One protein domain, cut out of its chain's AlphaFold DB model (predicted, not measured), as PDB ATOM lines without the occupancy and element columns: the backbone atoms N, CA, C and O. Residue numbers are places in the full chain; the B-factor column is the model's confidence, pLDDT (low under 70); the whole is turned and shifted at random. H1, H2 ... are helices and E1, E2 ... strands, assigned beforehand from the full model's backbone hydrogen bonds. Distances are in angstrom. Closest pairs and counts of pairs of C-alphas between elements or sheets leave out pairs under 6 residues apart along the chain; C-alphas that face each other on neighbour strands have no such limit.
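This is residues 12 to 45 and 53 to 139 of the 149 residues of the protein "HNH/ENDO VII family nuclease" of Schaalia georgiae F0490 (UniProt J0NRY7). With little regular structure, this elongated domain has a helical hairpin, H2 and H3, toward one end and a two-stranded ribbon, E1 and E2, near the middle, with H1 beside E2; loops make both ends. The 121 printed residues include, in order, H1, E1, H2, H3, E2 and H4, a mixed class with 46 residues in named elements. It is only just compact, close to loose, with a radius of gyration of the C-alphas of 16.2 A and spans of 52 by 28 by 25 A.

Residues 12 to 45 hold no named element. H1, residues 53 to 64, is 16.4 A long from C-alpha 53 at (195.167, 319.019, 164.381). E1 is residues 91 to 95, H2 101 to 110, H3 115 to 123, E2 128 to 132 and H4 133 to 137, ending at C-alpha 137 (174.568, 319.312, 160.236).

E1 and E2 are antiparallel, at 142 degrees, with N 92 and O 131 within hydrogen-bond range at 2.7 A. The closest C-alphas of H1 and E2, Thr 57 and Thr 129, are 6.3 A apart; those of E1 and H4, Trp 91 and Tyr 133, 4.5 A. H2 and H3 touch as a hairpin, closest C-alphas Tyr 108 and Phe 118 at 6.5 A, with a shallow tilt of 6 degrees, opposite ways. In the four helices every O i to N i+4 pair is within range.

The C-alphas farthest apart, of Lys 23 and Asp 67, are 52.4 A apart. Residues 46 to 52 are cut out, with 6.8 A between C-alphas 45 and 53. H1 to E1 is a long link. No printed residue is under 70 in pLDDT.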
ATOM      1  N   ILE A  12     179.608 338.987 175.170       90.38
ATOM      2  CA  ILE A  12     178.414 338.506 174.465       90.38
ATOM      3  C   ILE A  12     177.173 339.066 175.165       90.38
ATOM      4  O   ILE A  12     177.015 338.900 176.374       90.38
ATOM      5  N   ASP A  13     176.306 339.761 174.428       90.44
ATOM      6  CA  ASP A  13     175.059 340.299 174.976       90.44
ATOM      7  C   ASP A  13     173.974 339.218 175.152       90.44
ATOM      8  O   ASP A  13     174.135 338.059 174.765       90.44
ATOM      9  N   ARG A  14     172.827 339.601 175.729       89.50
ATOM     10  CA  ARG A  14     171.700 338.685 175.995       89.50
ATOM     11  C   ARG A  14     171.089 338.064 174.733       89.50
ATOM     12  O   ARG A  14     170.405 337.056 174.826       89.50
ATOM     13  N   GLU A  15     171.338 338.651 173.564       89.50
ATOM     14  CA  GLU A  15     170.886 338.152 172.259       89.50
ATOM     15  C   GLU A  15     171.968 337.283 171.580       89.50
ATOM     16  O   GLU A  15     171.856 336.876 170.413       89.50
ATOM     17  N   GLY A  16     173.056 336.989 172.296       87.75
ATOM     18  CA  GLY A  16     174.176 336.207 171.800       87.75
ATOM     19  C   GLY A  16     174.999 336.947 170.746       87.75
ATOM     20  O   GLY A  16     175.538 336.296 169.846       87.75
ATOM     21  N   ARG A  17     175.022 338.285 170.766       91.94
ATOM     22  CA  ARG A  17     175.825 339.106 169.850       91.94
ATOM     23  C   ARG A  17     177.127 339.520 170.510       91.94
ATOM     24  O   ARG A  17     177.150 339.920 171.670       91.94
ATOM     25  N   LEU A  18     178.196 339.500 169.728       93.88
ATOM     26  CA  LEU A  18     179.490 340.021 170.122       93.88
ATOM     27  C   LEU A  18     179.466 341.553 170.153       93.88
ATOM     28  O   LEU A  18     179.111 342.241 169.186       93.88
ATOM     29  N   VAL A  19     179.851 342.094 171.298       94.31
ATOM     30  CA  VAL A  19     180.175 343.499 171.509       94.31
ATOM     31  C   VAL A  19     181.677 343.543 171.735       94.31
ATOM     32  O   VAL A  19     182.162 342.963 172.700       94.31
ATOM     33  N   VAL A  20     182.410 344.181 170.824       94.38
ATOM     34  CA  VAL A  20     183.871 344.309 170.912       94.38
ATOM     35  C   VAL A  20     184.204 345.720 171.347       94.38
ATOM     36  O   VAL A  20     183.759 346.680 170.713       94.38
ATOM     37  N   ASP A  21     184.985 345.848 172.414       95.50
ATOM     38  CA  ASP A  21     185.595 347.123 172.770       95.50
ATOM     39  C   ASP A  21     186.565 347.524 171.642       95.50
ATOM     40  O   ASP A  21     187.465 346.748 171.320       95.50
ATOM     41  N   PRO A  22     186.431 348.715 171.025       94.56
ATOM     42  CA  PRO A  22     187.321 349.148 169.947       94.56
ATOM     43  C   PRO A  22     188.812 349.158 170.314       94.56
ATOM     44  O   PRO A  22     189.658 349.193 169.424       94.56
ATOM     45  N   LYS A  23     189.140 349.169 171.613       95.38
ATOM     46  CA  LYS A  23     190.512 349.115 172.127       95.38
ATOM     47  C   LYS A  23     191.009 347.698 172.395       95.38
ATOM     48  O   LYS A  23     192.181 347.565 172.740       95.38
ATOM     49  N   ASP A  24     190.162 346.674 172.285       95.50
ATOM     50  CA  ASP A  24     190.531 345.273 172.490       95.50
ATOM     51  C   ASP A  24     191.350 344.767 171.290       95.50
ATOM     52  O   ASP A  24     190.801 344.573 170.203       95.50
ATOM     53  N   PRO A  25     192.675 344.574 171.439       95.00
ATOM     54  CA  PRO A  25     193.540 344.194 170.333       95.00
ATOM     55  C   PRO A  25     193.560 342.676 170.127       95.00
ATOM     56  O   PRO A  25     194.282 342.188 169.254       95.00
ATOM     57  N   ARG A  26     192.857 341.911 170.975       95.62
ATOM     58  CA  ARG A  26     192.957 340.458 170.985       95.62
ATOM     59  C   ARG A  26     192.440 339.884 169.656       95.62
ATOM     60  O   ARG A  26     191.458 340.377 169.094       95.62
ATOM     61  N   PRO A  27     193.092 338.838 169.117       95.88
ATOM     62  CA  PRO A  27     192.653 338.200 167.879       95.88
ATOM     63  C   PRO A  27     191.295 337.503 168.061       95.88
ATOM     64  O   PRO A  27     190.740 337.440 169.147       95.88
ATOM     65  N   TYR A  28     190.736 336.946 166.990       94.62
ATOM     66  CA  TYR A  28     189.540 336.088 167.062       94.62
ATOM     67  C   TYR A  28     188.237 336.761 167.539       94.62
ATOM     68  O   TYR A  28     187.224 336.096 167.680       94.62
ATOM     69  N   LEU A  29     188.205 338.091 167.659       94.75
ATOM     70  CA  LEU A  29     187.015 338.857 168.054       94.75
ATOM     71  C   LEU A  29     186.234 339.445 166.863       94.75
ATOM     72  O   LEU A  29     185.564 340.464 166.992       94.75
ATOM     73  N   LYS A  30     186.313 338.847 165.664       91.62
ATOM     74  CA  LYS A  30     185.536 339.345 164.507       91.62
ATOM     75  C   LYS A  30     184.116 338.797 164.518       91.62
ATOM     76  O   LYS A  30     183.894 337.643 164.884       91.62
ATOM     77  N   MET A  31     183.190 339.602 164.010       92.75
ATOM     78  CA  MET A  31     181.774 339.270 163.914       92.75
ATOM     79  C   MET A  31     181.234 339.385 162.483       92.75
ATOM     80  O   MET A  31     181.797 340.113 161.665       92.75
ATOM     81  N   ASP A  32     180.159 338.659 162.177       92.56
ATOM     82  CA  ASP A  32     179.415 338.815 160.924       92.56
ATOM     83  C   ASP A  32     178.497 340.053 160.937       92.56
ATOM     84  O   ASP A  32     178.455 340.828 161.897       92.56
ATOM     85  N   LYS A  33     177.707 340.224 159.867       92.56
ATOM     86  CA  LYS A  33     176.708 341.301 159.742       92.56
ATOM     87  C   LYS A  33     175.636 341.296 160.844       92.56
ATOM     88  O   LYS A  33     175.049 342.336 161.115       92.56
ATOM     89  N   ASN A  34     175.389 340.146 161.470       91.31
ATOM     90  CA  ASN A  34     174.438 339.966 162.567       91.31
ATOM     91  C   ASN A  34     175.130 340.021 163.937       91.31
ATOM     92  O   ASN A  34     174.516 339.705 164.959       91.31
ATOM     93  N   ARG A  35     176.405 340.422 163.963       88.94
ATOM     94  CA  ARG A  35     177.248 340.495 165.153       88.94
ATOM     95  C   ARG A  35     177.468 339.137 165.829       88.94
ATOM     96  O   ARG A  35     177.755 339.087 167.021       88.94
ATOM     97  N   LYS A  36     177.357 338.026 165.101       87.88
ATOM     98  CA  LYS A  36     177.745 336.702 165.607       87.88
ATOM     99  C   LYS A  36     179.257 336.517 165.477       87.88
ATOM    100  O   LYS A  36     179.801 336.924 164.451       87.88
ATOM    101  N   PRO A  37     179.953 335.934 166.470       86.12
ATOM    102  CA  PRO A  37     181.383 335.677 166.347       86.12
ATOM    103  C   PRO A  37     181.686 334.728 165.186       86.12
ATOM    104  O   PRO A  37     181.066 333.675 165.069       86.12
ATOM    105  N   ILE A  38     182.651 335.094 164.343       87.00
ATOM    106  CA  ILE A  38     183.035 334.304 163.159       87.00
ATOM    107  C   ILE A  38     184.529 334.020 163.055       87.00
ATOM    108  O   ILE A  38     184.949 333.268 162.176       87.00
ATOM    109  N   SER A  39     185.354 334.643 163.894       87.75
ATOM    110  CA  SER A  39     186.791 334.403 163.859       87.75
ATOM    111  C   SER A  39     187.183 333.377 164.908       87.75
ATOM    112  O   SER A  39     186.719 333.412 166.038       87.75
ATOM    113  N   ARG A  40     188.059 332.468 164.494       91.44
ATOM    114  CA  ARG A  40     188.682 331.437 165.314       91.44
ATOM    115  C   ARG A  40     190.118 331.227 164.843       91.44
ATOM    116  O   ARG A  40     190.442 331.649 163.722       91.44
ATOM    117  N   PRO A  41     190.981 330.609 165.659       95.56
ATOM    118  CA  PRO A  41     192.282 330.153 165.203       95.56
ATOM    119  C   PRO A  41     192.153 329.207 164.000       95.56
ATOM    120  O   PRO A  41     191.101 328.624 163.745       95.56
ATOM    121  N   SER A  42     193.230 329.056 163.233       95.31
ATOM    122  CA  SER A  42     193.319 327.973 162.255       95.31
ATOM    123  C   SER A  42     193.770 326.694 162.950       95.31
ATOM    124  O   SER A  42     194.592 326.752 163.870       95.31
ATOM    125  N   TYR A  43     193.325 325.545 162.447       96.56
ATOM    126  CA  TYR A  43     193.931 324.266 162.802       96.56
ATOM    127  C   TYR A  43     195.435 324.289 162.526       96.56
ATOM    128  O   TYR A  43     195.903 324.935 161.578       96.56
ATOM    129  N   ARG A  44     196.193 323.600 163.377       96.75
ATOM    130  CA  ARG A  44     197.629 323.425 163.186       96.75
ATOM    131  C   ARG A  44     197.834 322.555 161.954       96.75
ATOM    132  O   ARG A  44     197.220 321.498 161.840       96.75
ATOM    133  N   LYS A  45     198.681 323.012 161.034       95.94
ATOM    134  CA  LYS A  45     199.092 322.208 159.880       95.94
ATOM    135  C   LYS A  45     200.099 321.161 160.326       95.94
ATOM    136  O   LYS A  45     200.945 321.459 161.166       95.94
ATOM    137  N   THR A  53     196.359 319.218 163.535       98.06
ATOM    138  CA  THR A  53     195.167 319.019 164.381       98.06
ATOM    139  C   THR A  53     194.188 318.031 163.738       98.06
ATOM    140  O   THR A  53     193.616 317.195 164.430       98.06
ATOM    141  N   VAL A  54     193.994 318.107 162.418       97.69
ATOM    142  CA  VAL A  54     193.024 317.266 161.694       97.69
ATOM    143  C   VAL A  54     193.530 315.832 161.592       97.69
ATOM    144  O   VAL A  54     192.814 314.893 161.934       97.69
ATOM    145  N   GLU A  55     194.773 315.670 161.151       97.81
ATOM    146  CA  GLU A  55     195.408 314.375 160.944       97.81
ATOM    147  C   GLU A  55     195.541 313.615 162.265       97.81
ATOM    148  O   GLU A  55     195.238 312.428 162.323       97.81
ATOM    149  N   GLU A  56     195.906 314.301 163.348       98.25
ATOM    150  CA  GLU A  56     196.013 313.673 164.663       98.25
ATOM    151  C   GLU A  56     194.657 313.313 165.264       98.25
ATOM    152  O   GLU A  56     194.525 312.250 165.859       98.25
ATOM    153  N   THR A  57     193.624 314.138 165.061       98.19
ATOM    154  CA  THR A  57     192.252 313.781 165.468       98.19
ATOM    155  C   THR A  57     191.820 312.476 164.796       98.19
ATOM    156  O   THR A  57     191.280 311.586 165.450       98.19
ATOM    157  N   TRP A  58     192.128 312.324 163.504       98.25
ATOM    158  CA  TRP A  58     191.844 311.099 162.763       98.25
ATOM    159  C   TRP A  58     192.644 309.893 163.270       98.25
ATOM    160  O   TRP A  58     192.063 308.845 163.542       98.25
ATOM    161  N   ARG A  59     193.970 310.030 163.437       97.94
ATOM    162  CA  ARG A  59     194.831 308.938 163.935       97.94
ATOM    163  C   ARG A  59     194.406 308.456 165.312       97.94
ATOM    164  O   ARG A  59     194.428 307.252 165.557       97.94
ATOM    165  N   ARG A  60     194.008 309.377 166.193       97.56
ATOM    166  CA  ARG A  60     193.489 309.052 167.525       97.56
ATOM    167  C   ARG A  60     192.209 308.234 167.422       97.56
ATOM    168  O   ARG A  60     192.182 307.127 167.936       97.56
ATOM    169  N   ALA A  61     191.217 308.707 166.666       97.50
ATOM    170  CA  ALA A  61     189.966 307.973 166.467       97.50
ATOM    171  C   ALA A  61     190.185 306.581 165.849       97.50
ATOM    172  O   ALA A  61     189.533 305.615 166.235       97.50
ATOM    173  N   GLN A  62     191.133 306.460 164.916       97.62
ATOM    174  CA  GLN A  62     191.514 305.175 164.336       97.62
ATOM    175  C   GLN A  62     192.191 304.257 165.363       97.62
ATOM    176  O   GLN A  62     191.883 303.072 165.404       97.62
ATOM    177  N   SER A  63     193.094 304.792 166.185       97.38
ATOM    178  CA  SER A  63     193.818 304.020 167.209       97.38
ATOM    179  C   SER A  63     192.919 303.583 168.364       97.38
ATOM    180  O   SER A  63     193.123 302.509 168.923       97.38
ATOM    181  N   ASP A  64     191.923 304.401 168.707       95.62
ATOM    182  CA  ASP A  64     190.926 304.109 169.738       95.62
ATOM    183  C   ASP A  64     189.879 303.084 169.249       95.62
ATOM    184  O   ASP A  64     189.151 302.500 170.054       95.62
ATOM    185  N   SER A  65     189.807 302.837 167.935       96.19
ATOM    186  CA  SER A  65     188.897 301.862 167.340       96.19
ATOM    187  C   SER A  65     189.477 300.438 167.373       96.19
ATOM    188  O   SER A  65     190.599 300.220 166.910       96.19
ATOM    189  N   PRO A  66     188.722 299.424 167.842       96.06
ATOM    190  CA  PRO A  66     189.219 298.049 167.953       96.06
ATOM    191  C   PRO A  66     189.492 297.378 166.598       96.06
ATOM    192  O   PRO A  66     190.275 296.430 166.537       96.06
ATOM    193  N   ASP A  67     188.847 297.842 165.523       97.31
ATOM    194  CA  ASP A  67     189.025 297.350 164.150       97.31
ATOM    195  C   ASP A  67     189.807 298.338 163.261       97.31
ATOM    196  O   ASP A  67     190.004 298.080 162.074       97.31
ATOM    197  N   GLY A  68     190.268 299.465 163.821       97.00
ATOM    198  CA  GLY A  68     190.938 300.537 163.082       97.00
ATOM    199  C   GLY A  68     190.016 301.353 162.164       97.00
ATOM    200  O   GLY A  68     190.501 302.203 161.408       97.00
ATOM    201  N   ILE A  69     188.699 301.121 162.201       97.94
ATOM    202  CA  ILE A  69     187.715 301.857 161.404       97.94
ATOM    203  C   ILE A  69     187.222 303.054 162.213       97.94
ATOM    204  O   ILE A  69     186.645 302.894 163.290       97.94
ATOM    205  N   VAL A  70     187.411 304.258 161.672       98.12
ATOM    206  CA  VAL A  70     186.843 305.487 162.240       98.12
ATOM    207  C   VAL A  70     185.347 305.525 161.952       98.12
ATOM    208  O   VAL A  70     184.919 305.310 160.815       98.12
ATOM    209  N   ARG A  71     184.547 305.802 162.982       97.12
ATOM    210  CA  ARG A  71     183.085 305.832 162.903       97.12
ATOM    211  C   ARG A  71     182.543 307.127 163.480       97.12
ATOM    212  O   ARG A  71     183.090 307.656 164.442       97.12
ATOM    213  N   ASP A  72     181.448 307.592 162.898       95.31
ATOM    214  CA  ASP A  72     180.658 308.698 163.423       95.31
ATOM    215  C   ASP A  72     180.161 308.380 164.844       95.31
ATOM    216  O   ASP A  72     179.472 307.373 165.010       95.31
ATOM    217  N   PRO A  73     180.439 309.212 165.860       92.31
ATOM    218  CA  PRO A  73     180.045 308.925 167.238       92.31
ATOM    219  C   PRO A  73     178.532 308.811 167.435       92.31
ATOM    220  O   PRO A  73     178.081 308.036 168.274       92.31
ATOM    221  N   ALA A  74     177.744 309.568 166.663       90.31
ATOM    222  CA  ALA A  74     176.292 309.606 166.805       90.31
ATOM    223  C   ALA A  74     175.598 308.405 166.141       90.31
ATOM    224  O   ALA A  74     174.630 307.870 166.677       90.31
ATOM    225  N   THR A  75     176.071 307.978 164.968       92.25
ATOM    226  CA  THR A  75     175.407 306.931 164.168       92.25
ATOM    227  C   THR A  75     176.170 305.607 164.118       92.25
ATOM    228  O   THR A  75     175.645 304.620 163.607       92.25
ATOM    229  N   ASN A  76     177.407 305.572 164.618       94.00
ATOM    230  CA  ASN A  76     178.354 304.459 164.501       94.00
ATOM    231  C   ASN A  76     178.683 304.055 163.040       94.00
ATOM    232  O   ASN A  76     179.182 302.956 162.759       94.00
ATOM    233  N   THR A  77     178.408 304.952 162.089       96.50
ATOM    234  CA  THR A  77     178.620 304.727 160.654       96.50
ATOM    235  C   THR A  77     180.102 304.897 160.306       96.50
ATOM    236  O   THR A  77     180.683 305.901 160.717       96.50
ATOM    237  N   PRO A  78     180.735 303.968 159.556       97.69
ATOM    238  CA  PRO A  78     182.100 304.155 159.068       97.69
ATOM    239  C   PRO A  78     182.269 305.460 158.297       97.69
ATOM    240  O   PRO A  78     181.432 305.812 157.466       97.69
ATOM    241  N   ILE A  79     183.381 306.147 158.540       97.69
ATOM    242  CA  ILE A  79     183.774 307.328 157.780       97.69
ATOM    243  C   ILE A  79     184.854 306.911 156.783       97.69
ATOM    244  O   ILE A  79     185.952 306.512 157.167       97.69
ATOM    245  N   GLU A  80     184.546 307.015 155.494       96.38
ATOM    246  CA  GLU A  80     185.497 306.738 154.416       96.38
ATOM    247  C   GLU A  80     186.362 307.975 154.152       96.38
ATOM    248  O   GLU A  80     185.954 308.910 153.460       96.38
ATOM    249  N   TRP A  81     187.553 308.005 154.746       97.69
ATOM    250  CA  TRP A  81     188.534 309.063 154.530       97.69
ATOM    251  C   TRP A  81     189.945 308.574 154.864       97.69
ATOM    252  O   TRP A  81     190.143 307.776 155.776       97.69
ATOM    253  N   GLU A  82     190.939 309.097 154.154       95.12
ATOM    254  CA  GLU A  82     192.353 308.853 154.438       95.12
ATOM    255  C   GLU A  82     193.120 310.169 154.578       95.12
ATOM    256  O   GLU A  82     192.788 311.184 153.957       95.12
ATOM    257  N   ILE A  83     194.195 310.148 155.368       95.06
ATOM    258  CA  ILE A  83     195.053 311.318 155.570       95.06
ATOM    259  C   ILE A  83     195.594 311.812 154.225       95.06
ATOM    260  O   ILE A  83     196.169 311.057 153.444       95.06
ATOM    261  N   GLY A  84     195.412 313.108 153.970       93.00
ATOM    262  CA  GLY A  84     195.762 313.761 152.709       93.00
ATOM    263  C   GLY A  84     194.586 313.922 151.742       93.00
ATOM    264  O   GLY A  84     194.674 314.742 150.827       93.00
ATOM    265  N   GLN A  85     193.464 313.224 151.955       96.12
ATOM    266  CA  GLN A  85     192.252 313.444 151.170       96.12
ATOM    267  C   GLN A  85     191.518 314.725 151.609       96.12
ATOM    268  O   GLN A  85     191.524 315.096 152.789       96.12
ATOM    269  N   PRO A  86     190.816 315.422 150.698       95.12
ATOM    270  CA  PRO A  86     189.963 316.543 151.073       95.12
ATOM    271  C   PRO A  86     188.855 316.106 152.042       95.12
ATOM    272  O   PRO A  86     188.068 315.219 151.740       95.12
ATOM    273  N   ARG A  87     188.756 316.772 153.197       94.31
ATOM    274  CA  ARG A  87     187.727 316.492 154.218       94.31
ATOM    275  C   ARG A  87     186.343 317.071 153.884       94.31
ATOM    276  O   ARG A  87     185.332 316.646 154.435       94.31
ATOM    277  N   ASN A  88     186.283 318.095 153.029       92.88
ATOM    278  CA  ASN A  88     185.064 318.874 152.797       92.88
ATOM    279  C   ASN A  88     183.867 317.982 152.420       92.88
ATOM    280  O   ASN A  88     183.939 317.257 151.432       92.88
ATOM    281  N   LYS A  89     182.763 318.103 153.171       91.50
ATOM    282  CA  LYS A  89     181.531 317.296 153.051       91.50
ATOM    283  C   LYS A  89     181.669 315.796 153.366       91.50
ATOM    284  O   LYS A  89     180.703 315.073 153.160       91.50
ATOM    285  N   VAL A  90     182.815 315.344 153.873       96.06
ATOM    286  CA  VAL A  90     183.010 313.961 154.338       96.06
ATOM    287  C   VAL A  90     182.728 313.891 155.837       96.06
ATOM    288  O   VAL A  90     181.743 313.298 156.269       96.06
ATOM    289  N   TRP A  91     183.534 314.589 156.630       96.31
ATOM    290  CA  TRP A  91     183.404 314.642 158.084       96.31
ATOM    291  C   TRP A  91     183.805 316.019 158.609       96.31
ATOM    292  O   TRP A  91     184.445 316.788 157.894       96.31
ATOM    293  N   ASP A  92     183.432 316.344 159.839       94.94
ATOM    294  CA  ASP A  92     183.711 317.569 160.569       94.94
ATOM    295  C   ASP A  92     184.451 317.309 161.878       94.94
ATOM    296  O   ASP A  92     184.380 316.236 162.464       94.94
ATOM    297  N   MET A  93     185.185 318.328 162.323       95.06
ATOM    298  CA  MET A  93     185.870 318.324 163.615       95.06
ATOM    299  C   MET A  93     184.830 318.589 164.708       95.06
ATOM    300  O   MET A  93     184.693 319.728 165.160       95.06
ATOM    301  N   GLY A  94     184.050 317.565 165.052       92.56
ATOM    302  CA  GLY A  94     183.064 317.636 166.125       92.56
ATOM    303  C   GLY A  94     183.781 317.866 167.447       92.56
ATOM    304  O   GLY A  94     184.770 317.195 167.733       92.56
ATOM    305  N   HIS A  95     183.339 318.845 168.233       91.19
ATOM    306  CA  HIS A  95     183.897 319.073 169.563       91.19
ATOM    307  C   HIS A  95     183.359 318.030 170.542       91.19
ATOM    308  O   HIS A  95     182.180 317.683 170.492       91.19
ATOM    309  N   LEU A  96     184.204 317.560 171.461       89.56
ATOM    310  CA  LEU A  96     183.729 316.722 172.564       89.56
ATOM    311  C   LEU A  96     182.749 317.511 173.460       89.56
ATOM    312  O   LEU A  96     182.881 318.734 173.544       89.56
ATOM    313  N   PRO A  97     181.815 316.848 174.175       85.12
ATOM    314  CA  PRO A  97     180.808 317.528 175.001       85.12
ATOM    315  C   PRO A  97     181.386 318.535 176.011       85.12
ATOM    316  O   PRO A  97     180.913 319.663 176.101       85.12
ATOM    317  N   GLU A  98     182.480 318.181 176.688       86.31
ATOM    318  CA  GLU A  98     183.178 319.062 177.644       86.31
ATOM    319  C   GLU A  98     184.043 320.143 176.968       86.31
ATOM    320  O   GLU A  98     184.616 321.009 177.624       86.31
ATOM    321  N   GLN A  99     184.184 320.082 175.644       92.44
ATOM    322  CA  GLN A  99     185.062 320.927 174.837       92.44
ATOM    323  C   GLN A  99     184.261 321.715 173.797       92.44
ATOM    324  O   GLN A  99     184.755 322.007 172.711       92.44
ATOM    325  N   GLN A 100     183.009 322.069 174.095       91.00
ATOM    326  CA  GLN A 100     182.192 322.855 173.174       91.00
ATOM    327  C   GLN A 100     182.829 324.217 172.865       91.00
ATOM    328  O   GLN A 100     183.117 325.017 173.761       91.00
ATOM    329  N   TYR A 101     182.938 324.534 171.571       91.19
ATOM    330  CA  TYR A 101     183.461 325.817 171.094       91.19
ATOM    331  C   TYR A 101     182.780 327.019 171.741       91.19
ATOM    332  O   TYR A 101     183.454 327.965 172.136       91.19
ATOM    333  N   ARG A 102     181.446 326.994 171.858       88.12
ATOM    334  CA  ARG A 102     180.676 328.106 172.426       88.12
ATOM    335  C   ARG A 102     181.126 328.431 173.853       88.12
ATOM    336  O   ARG A 102     181.283 329.608 174.166       88.12
ATOM    337  N   THR A 103     181.347 327.410 174.674       91.00
ATOM    338  CA  THR A 103     181.743 327.547 176.080       91.00
ATOM    339  C   THR A 103     183.148 328.125 176.199       91.00
ATOM    340  O   THR A 103     183.345 329.143 176.859       91.00
ATOM    341  N   VAL A 104     184.120 327.549 175.492       94.12
ATOM    342  CA  VAL A 104     185.517 328.000 175.588       94.12
ATOM    343  C   VAL A 104     185.723 329.368 174.934       94.12
ATOM    344  O   VAL A 104     186.442 330.224 175.445       94.12
ATOM    345  N   HIS A 105     185.019 329.642 173.837       92.81
ATOM    346  CA  HIS A 105     185.034 330.959 173.210       92.81
ATOM    347  C   HIS A 105     184.399 332.044 174.101       92.81
ATOM    348  O   HIS A 105     184.852 333.189 174.076       92.81
ATOM    349  N   GLN A 106     183.390 331.702 174.916       91.94
ATOM    350  CA  GLN A 106     182.860 332.615 175.933       91.94
ATOM    351  C   GLN A 106     183.934 332.944 176.975       91.94
ATOM    352  O   GLN A 106     184.181 334.123 177.203       91.94
ATOM    353  N   GLN A 107     184.623 331.942 177.532       93.56
ATOM    354  CA  GLN A 107     185.726 332.151 178.487       93.56
ATOM    355  C   GLN A 107     186.815 333.063 177.902       93.56
ATOM    356  O   GLN A 107     187.272 334.009 178.546       93.56
ATOM    357  N   TYR A 108     187.172 332.842 176.634       95.25
ATOM    358  CA  TYR A 108     188.086 333.721 175.912       95.25
ATOM    359  C   TYR A 108     187.572 335.165 175.837       95.25
ATOM    360  O   TYR A 108     188.289 336.100 176.198       95.25
ATOM    361  N   ILE A 109     186.327 335.383 175.412       94.00
ATOM    362  CA  ILE A 109     185.723 336.723 175.345       94.00
ATOM    363  C   ILE A 109     185.745 337.410 176.713       94.00
ATOM    364  O   ILE A 109     186.124 338.582 176.807       94.00
ATOM    365  N   GLU A 110     185.400 336.655 177.753       92.06
ATOM    366  CA  GLU A 110     185.296 337.099 179.140       92.06
ATOM    367  C   GLU A 110     186.638 337.337 179.832       92.06
ATOM    368  O   GLU A 110     186.639 337.894 180.927       92.06
ATOM    369  N   GLN A 111     187.745 337.064 179.129       93.19
ATOM    370  CA  GLN A 111     189.131 337.248 179.575       93.19
ATOM    371  C   GLN A 111     189.571 336.255 180.658       93.19
ATOM    372  O   GLN A 111     190.577 336.493 181.319       93.19
ATOM    373  N   ASP A 112     188.883 335.118 180.765       93.62
ATOM    374  CA  ASP A 112     189.296 333.988 181.608       93.62
ATOM    375  C   ASP A 112     190.357 333.111 180.920       93.62
ATOM    376  O   ASP A 112     190.917 332.206 181.533       93.62
ATOM    377  N   MET A 113     190.632 333.378 179.638       93.69
ATOM    378  CA  MET A 113     191.601 332.665 178.814       93.69
ATOM    379  C   MET A 113     192.382 333.646 177.929       93.69
ATOM    380  O   MET A 113     191.816 334.566 177.326       93.69
ATOM    381  N   THR A 114     193.693 333.446 177.829       95.19
ATOM    382  CA  THR A 114     194.580 334.220 176.950       95.19
ATOM    383  C   THR A 114     194.397 333.843 175.470       95.19
ATOM    384  O   THR A 114     193.887 332.765 175.148       95.19
ATOM    385  N   PRO A 115     194.809 334.704 174.516       95.75
ATOM    386  CA  PRO A 115     194.814 334.352 173.093       95.75
ATOM    387  C   PRO A 115     195.638 333.102 172.763       95.75
ATOM    388  O   PRO A 115     195.284 332.359 171.844       95.75
ATOM    389  N   GLU A 116     196.739 332.895 173.480       96.94
ATOM    390  CA  GLU A 116     197.624 331.744 173.349       96.94
ATOM    391  C   GLU A 116     196.925 330.471 173.827       96.94
ATOM    392  O   GLU A 116     196.816 329.533 173.043       96.94
ATOM    393  N   GLU A 117     196.352 330.473 175.033       97.44
ATOM    394  CA  GLU A 117     195.594 329.334 175.569       97.44
ATOM    395  C   GLU A 117     194.395 328.983 174.680       97.44
ATOM    396  O   GLU A 117     194.186 327.815 174.363       97.44
ATOM    397  N   PHE A 118     193.649 329.980 174.186       97.12
ATOM    398  CA  PHE A 118     192.527 329.734 173.276       97.12
ATOM    399  C   PHE A 118     192.984 329.107 171.956       97.12
ATOM    400  O   PHE A 118     192.321 328.223 171.409       97.12
ATOM    401  N   ARG A 119     194.137 329.538 171.431       97.62
ATOM    402  CA  ARG A 119     194.733 328.945 170.230       97.62
ATOM    403  C   ARG A 119     195.212 327.525 170.483       97.62
ATOM    404  O   ARG A 119     194.977 326.673 169.630       97.62
ATOM    405  N   GLU A 120     195.904 327.284 171.588       97.19
ATOM    406  CA  GLU A 120     196.409 325.962 171.953       97.19
ATOM    407  C   GLU A 120     195.261 324.981 172.147       97.19
ATOM    408  O   GLU A 120     195.259 323.931 171.509       97.19
ATOM    409  N   TRP A 121     194.232 325.383 172.893       97.50
ATOM    410  CA  TRP A 121     192.994 324.633 173.043       97.50
ATOM    411  C   TRP A 121     192.342 324.325 171.687       97.50
ATOM    412  O   TRP A 121     192.042 323.171 171.383       97.50
ATOM    413  N   PHE A 122     192.180 325.329 170.818       97.00
ATOM    414  CA  PHE A 122     191.567 325.125 169.503       97.00
ATOM    415  C   PHE A 122     192.395 324.185 168.611       97.00
ATOM    416  O   PHE A 122     191.859 323.524 167.723       97.00
ATOM    417  N   GLN A 123     193.709 324.137 168.801       97.44
ATOM    418  CA  GLN A 123     194.610 323.311 168.004       97.44
ATOM    419  C   GLN A 123     194.861 321.924 168.599       97.44
ATOM    420  O   GLN A 123     195.482 321.110 167.907       97.44
ATOM    421  N   ASP A 124     194.403 321.649 169.821       97.31
ATOM    422  CA  ASP A 124     194.579 320.353 170.468       97.31
ATOM    423  C   ASP A 124     193.614 319.318 169.858       97.31
ATOM    424  O   ASP A 124     192.395 319.442 170.003       97.31
ATOM    425  N   PRO A 125     194.128 318.276 169.176       97.31
ATOM    426  CA  PRO A 125     193.304 317.223 168.583       97.31
ATOM    427  C   PRO A 125     192.479 316.441 169.614       97.31
ATOM    428  O   PRO A 125     191.496 315.805 169.252       97.31
ATOM    429  N   LYS A 126     192.836 316.486 170.904       96.25
ATOM    430  CA  LYS A 126     192.083 315.825 171.978       96.25
ATOM    431  C   LYS A 126     190.718 316.448 172.235       96.25
ATOM    432  O   LYS A 126     189.894 315.814 172.881       96.25
ATOM    433  N   ASN A 127     190.477 317.657 171.736       96.75
ATOM    434  CA  ASN A 127     189.209 318.358 171.913       96.75
ATOM    435  C   ASN A 127     188.168 317.997 170.852       96.75
ATOM    436  O   ASN A 127     187.064 318.549 170.872       96.75
ATOM    437  N   TYR A 128     188.513 317.085 169.939       96.19
ATOM    438  CA  TYR A 128     187.712 316.764 168.773       96.19
ATOM    439  C   TYR A 128     187.500 315.265 168.582       96.19
ATOM    440  O   TYR A 128     188.277 314.434 169.049       96.19
ATOM    441  N   THR A 129     186.471 314.944 167.808       95.25
ATOM    442  CA  THR A 129     186.203 313.623 167.250       95.25
ATOM    443  C   THR A 129     185.732 313.763 165.794       95.25
ATOM    444  O   THR A 129     185.084 314.764 165.462       95.25
ATOM    445  N   PRO A 130     186.067 312.827 164.888       96.81
ATOM    446  CA  PRO A 130     185.525 312.837 163.535       96.81
ATOM    447  C   PRO A 130     184.016 312.581 163.534       96.81
ATOM    448  O   PRO A 130     183.573 311.497 163.891       96.81
ATOM    449  N   GLU A 131     183.223 313.553 163.091       94.94
ATOM    450  CA  GLU A 131     181.765 313.419 162.967       94.94
ATOM    451  C   GLU A 131     181.360 313.517 161.496       94.94
ATOM    452  O   GLU A 131     181.877 314.362 160.771       94.94
ATOM    453  N   LEU A 132     180.441 312.688 161.006       94.31
ATOM    454  CA  LEU A 132     179.970 312.789 159.626       94.31
ATOM    455  C   LEU A 132     179.374 314.170 159.360       94.31
ATOM    456  O   LEU A 132     178.618 314.715 160.166       94.31
ATOM    457  N   TYR A 133     179.644 314.702 158.165       88.94
ATOM    458  CA  TYR A 133     179.104 315.997 157.751       88.94
ATOM    459  C   TYR A 133     177.570 316.045 157.888       88.94
ATOM    460  O   TYR A 133     177.011 317.053 158.307       88.94
ATOM    461  N   SER A 134     176.874 314.951 157.572       83.69
ATOM    462  CA  SER A 134     175.418 314.847 157.729       83.69
ATOM    463  C   SER A 134     174.962 314.875 159.189       83.69
ATOM    464  O   SER A 134     174.022 315.608 159.499       83.69
ATOM    465  N   SER A 135     175.620 314.114 160.069       79.94
ATOM    466  CA  SER A 135     175.266 313.996 161.491       79.94
ATOM    467  C   SER A 135     175.468 315.326 162.215       79.94
ATOM    468  O   SER A 135     174.544 315.820 162.869       79.94
ATOM    469  N   ASN A 136     176.610 315.973 161.964       80.38
ATOM    470  CA  ASN A 136     176.941 317.284 162.517       80.38
ATOM    471  C   ASN A 136     175.936 318.356 162.059       80.38
ATOM    472  O   ASN A 136     175.410 319.140 162.847       80.38
ATOM    473  N   ARG A 137     175.571 318.367 160.769       77.12
ATOM    474  CA  ARG A 137     174.568 319.312 160.236       77.12
ATOM    475  C   ARG A 137     173.162 319.072 160.784       77.12
ATOM    476  O   ARG A 137     172.382 320.022 160.842       77.12
ATOM    477  N   ALA A 138     172.849 317.839 161.172       76.62
ATOM    478  CA  ALA A 138     171.614 317.478 161.856       76.62
ATOM    479  C   ALA A 138     171.681 317.694 163.381       76.62
ATOM    480  O   ALA A 138     170.661 317.516 164.044       76.62
ATOM    481  N   ARG A 139     172.837 318.119 163.922       74.19
ATOM    482  CA  ARG A 139     173.090 318.319 165.360       74.19
ATOM    483  C   ARG A 139     172.828 317.063 166.195       74.19
ATOM    484  O   ARG A 139     172.393 317.149 167.338       74.19
TER     485      ARG A 139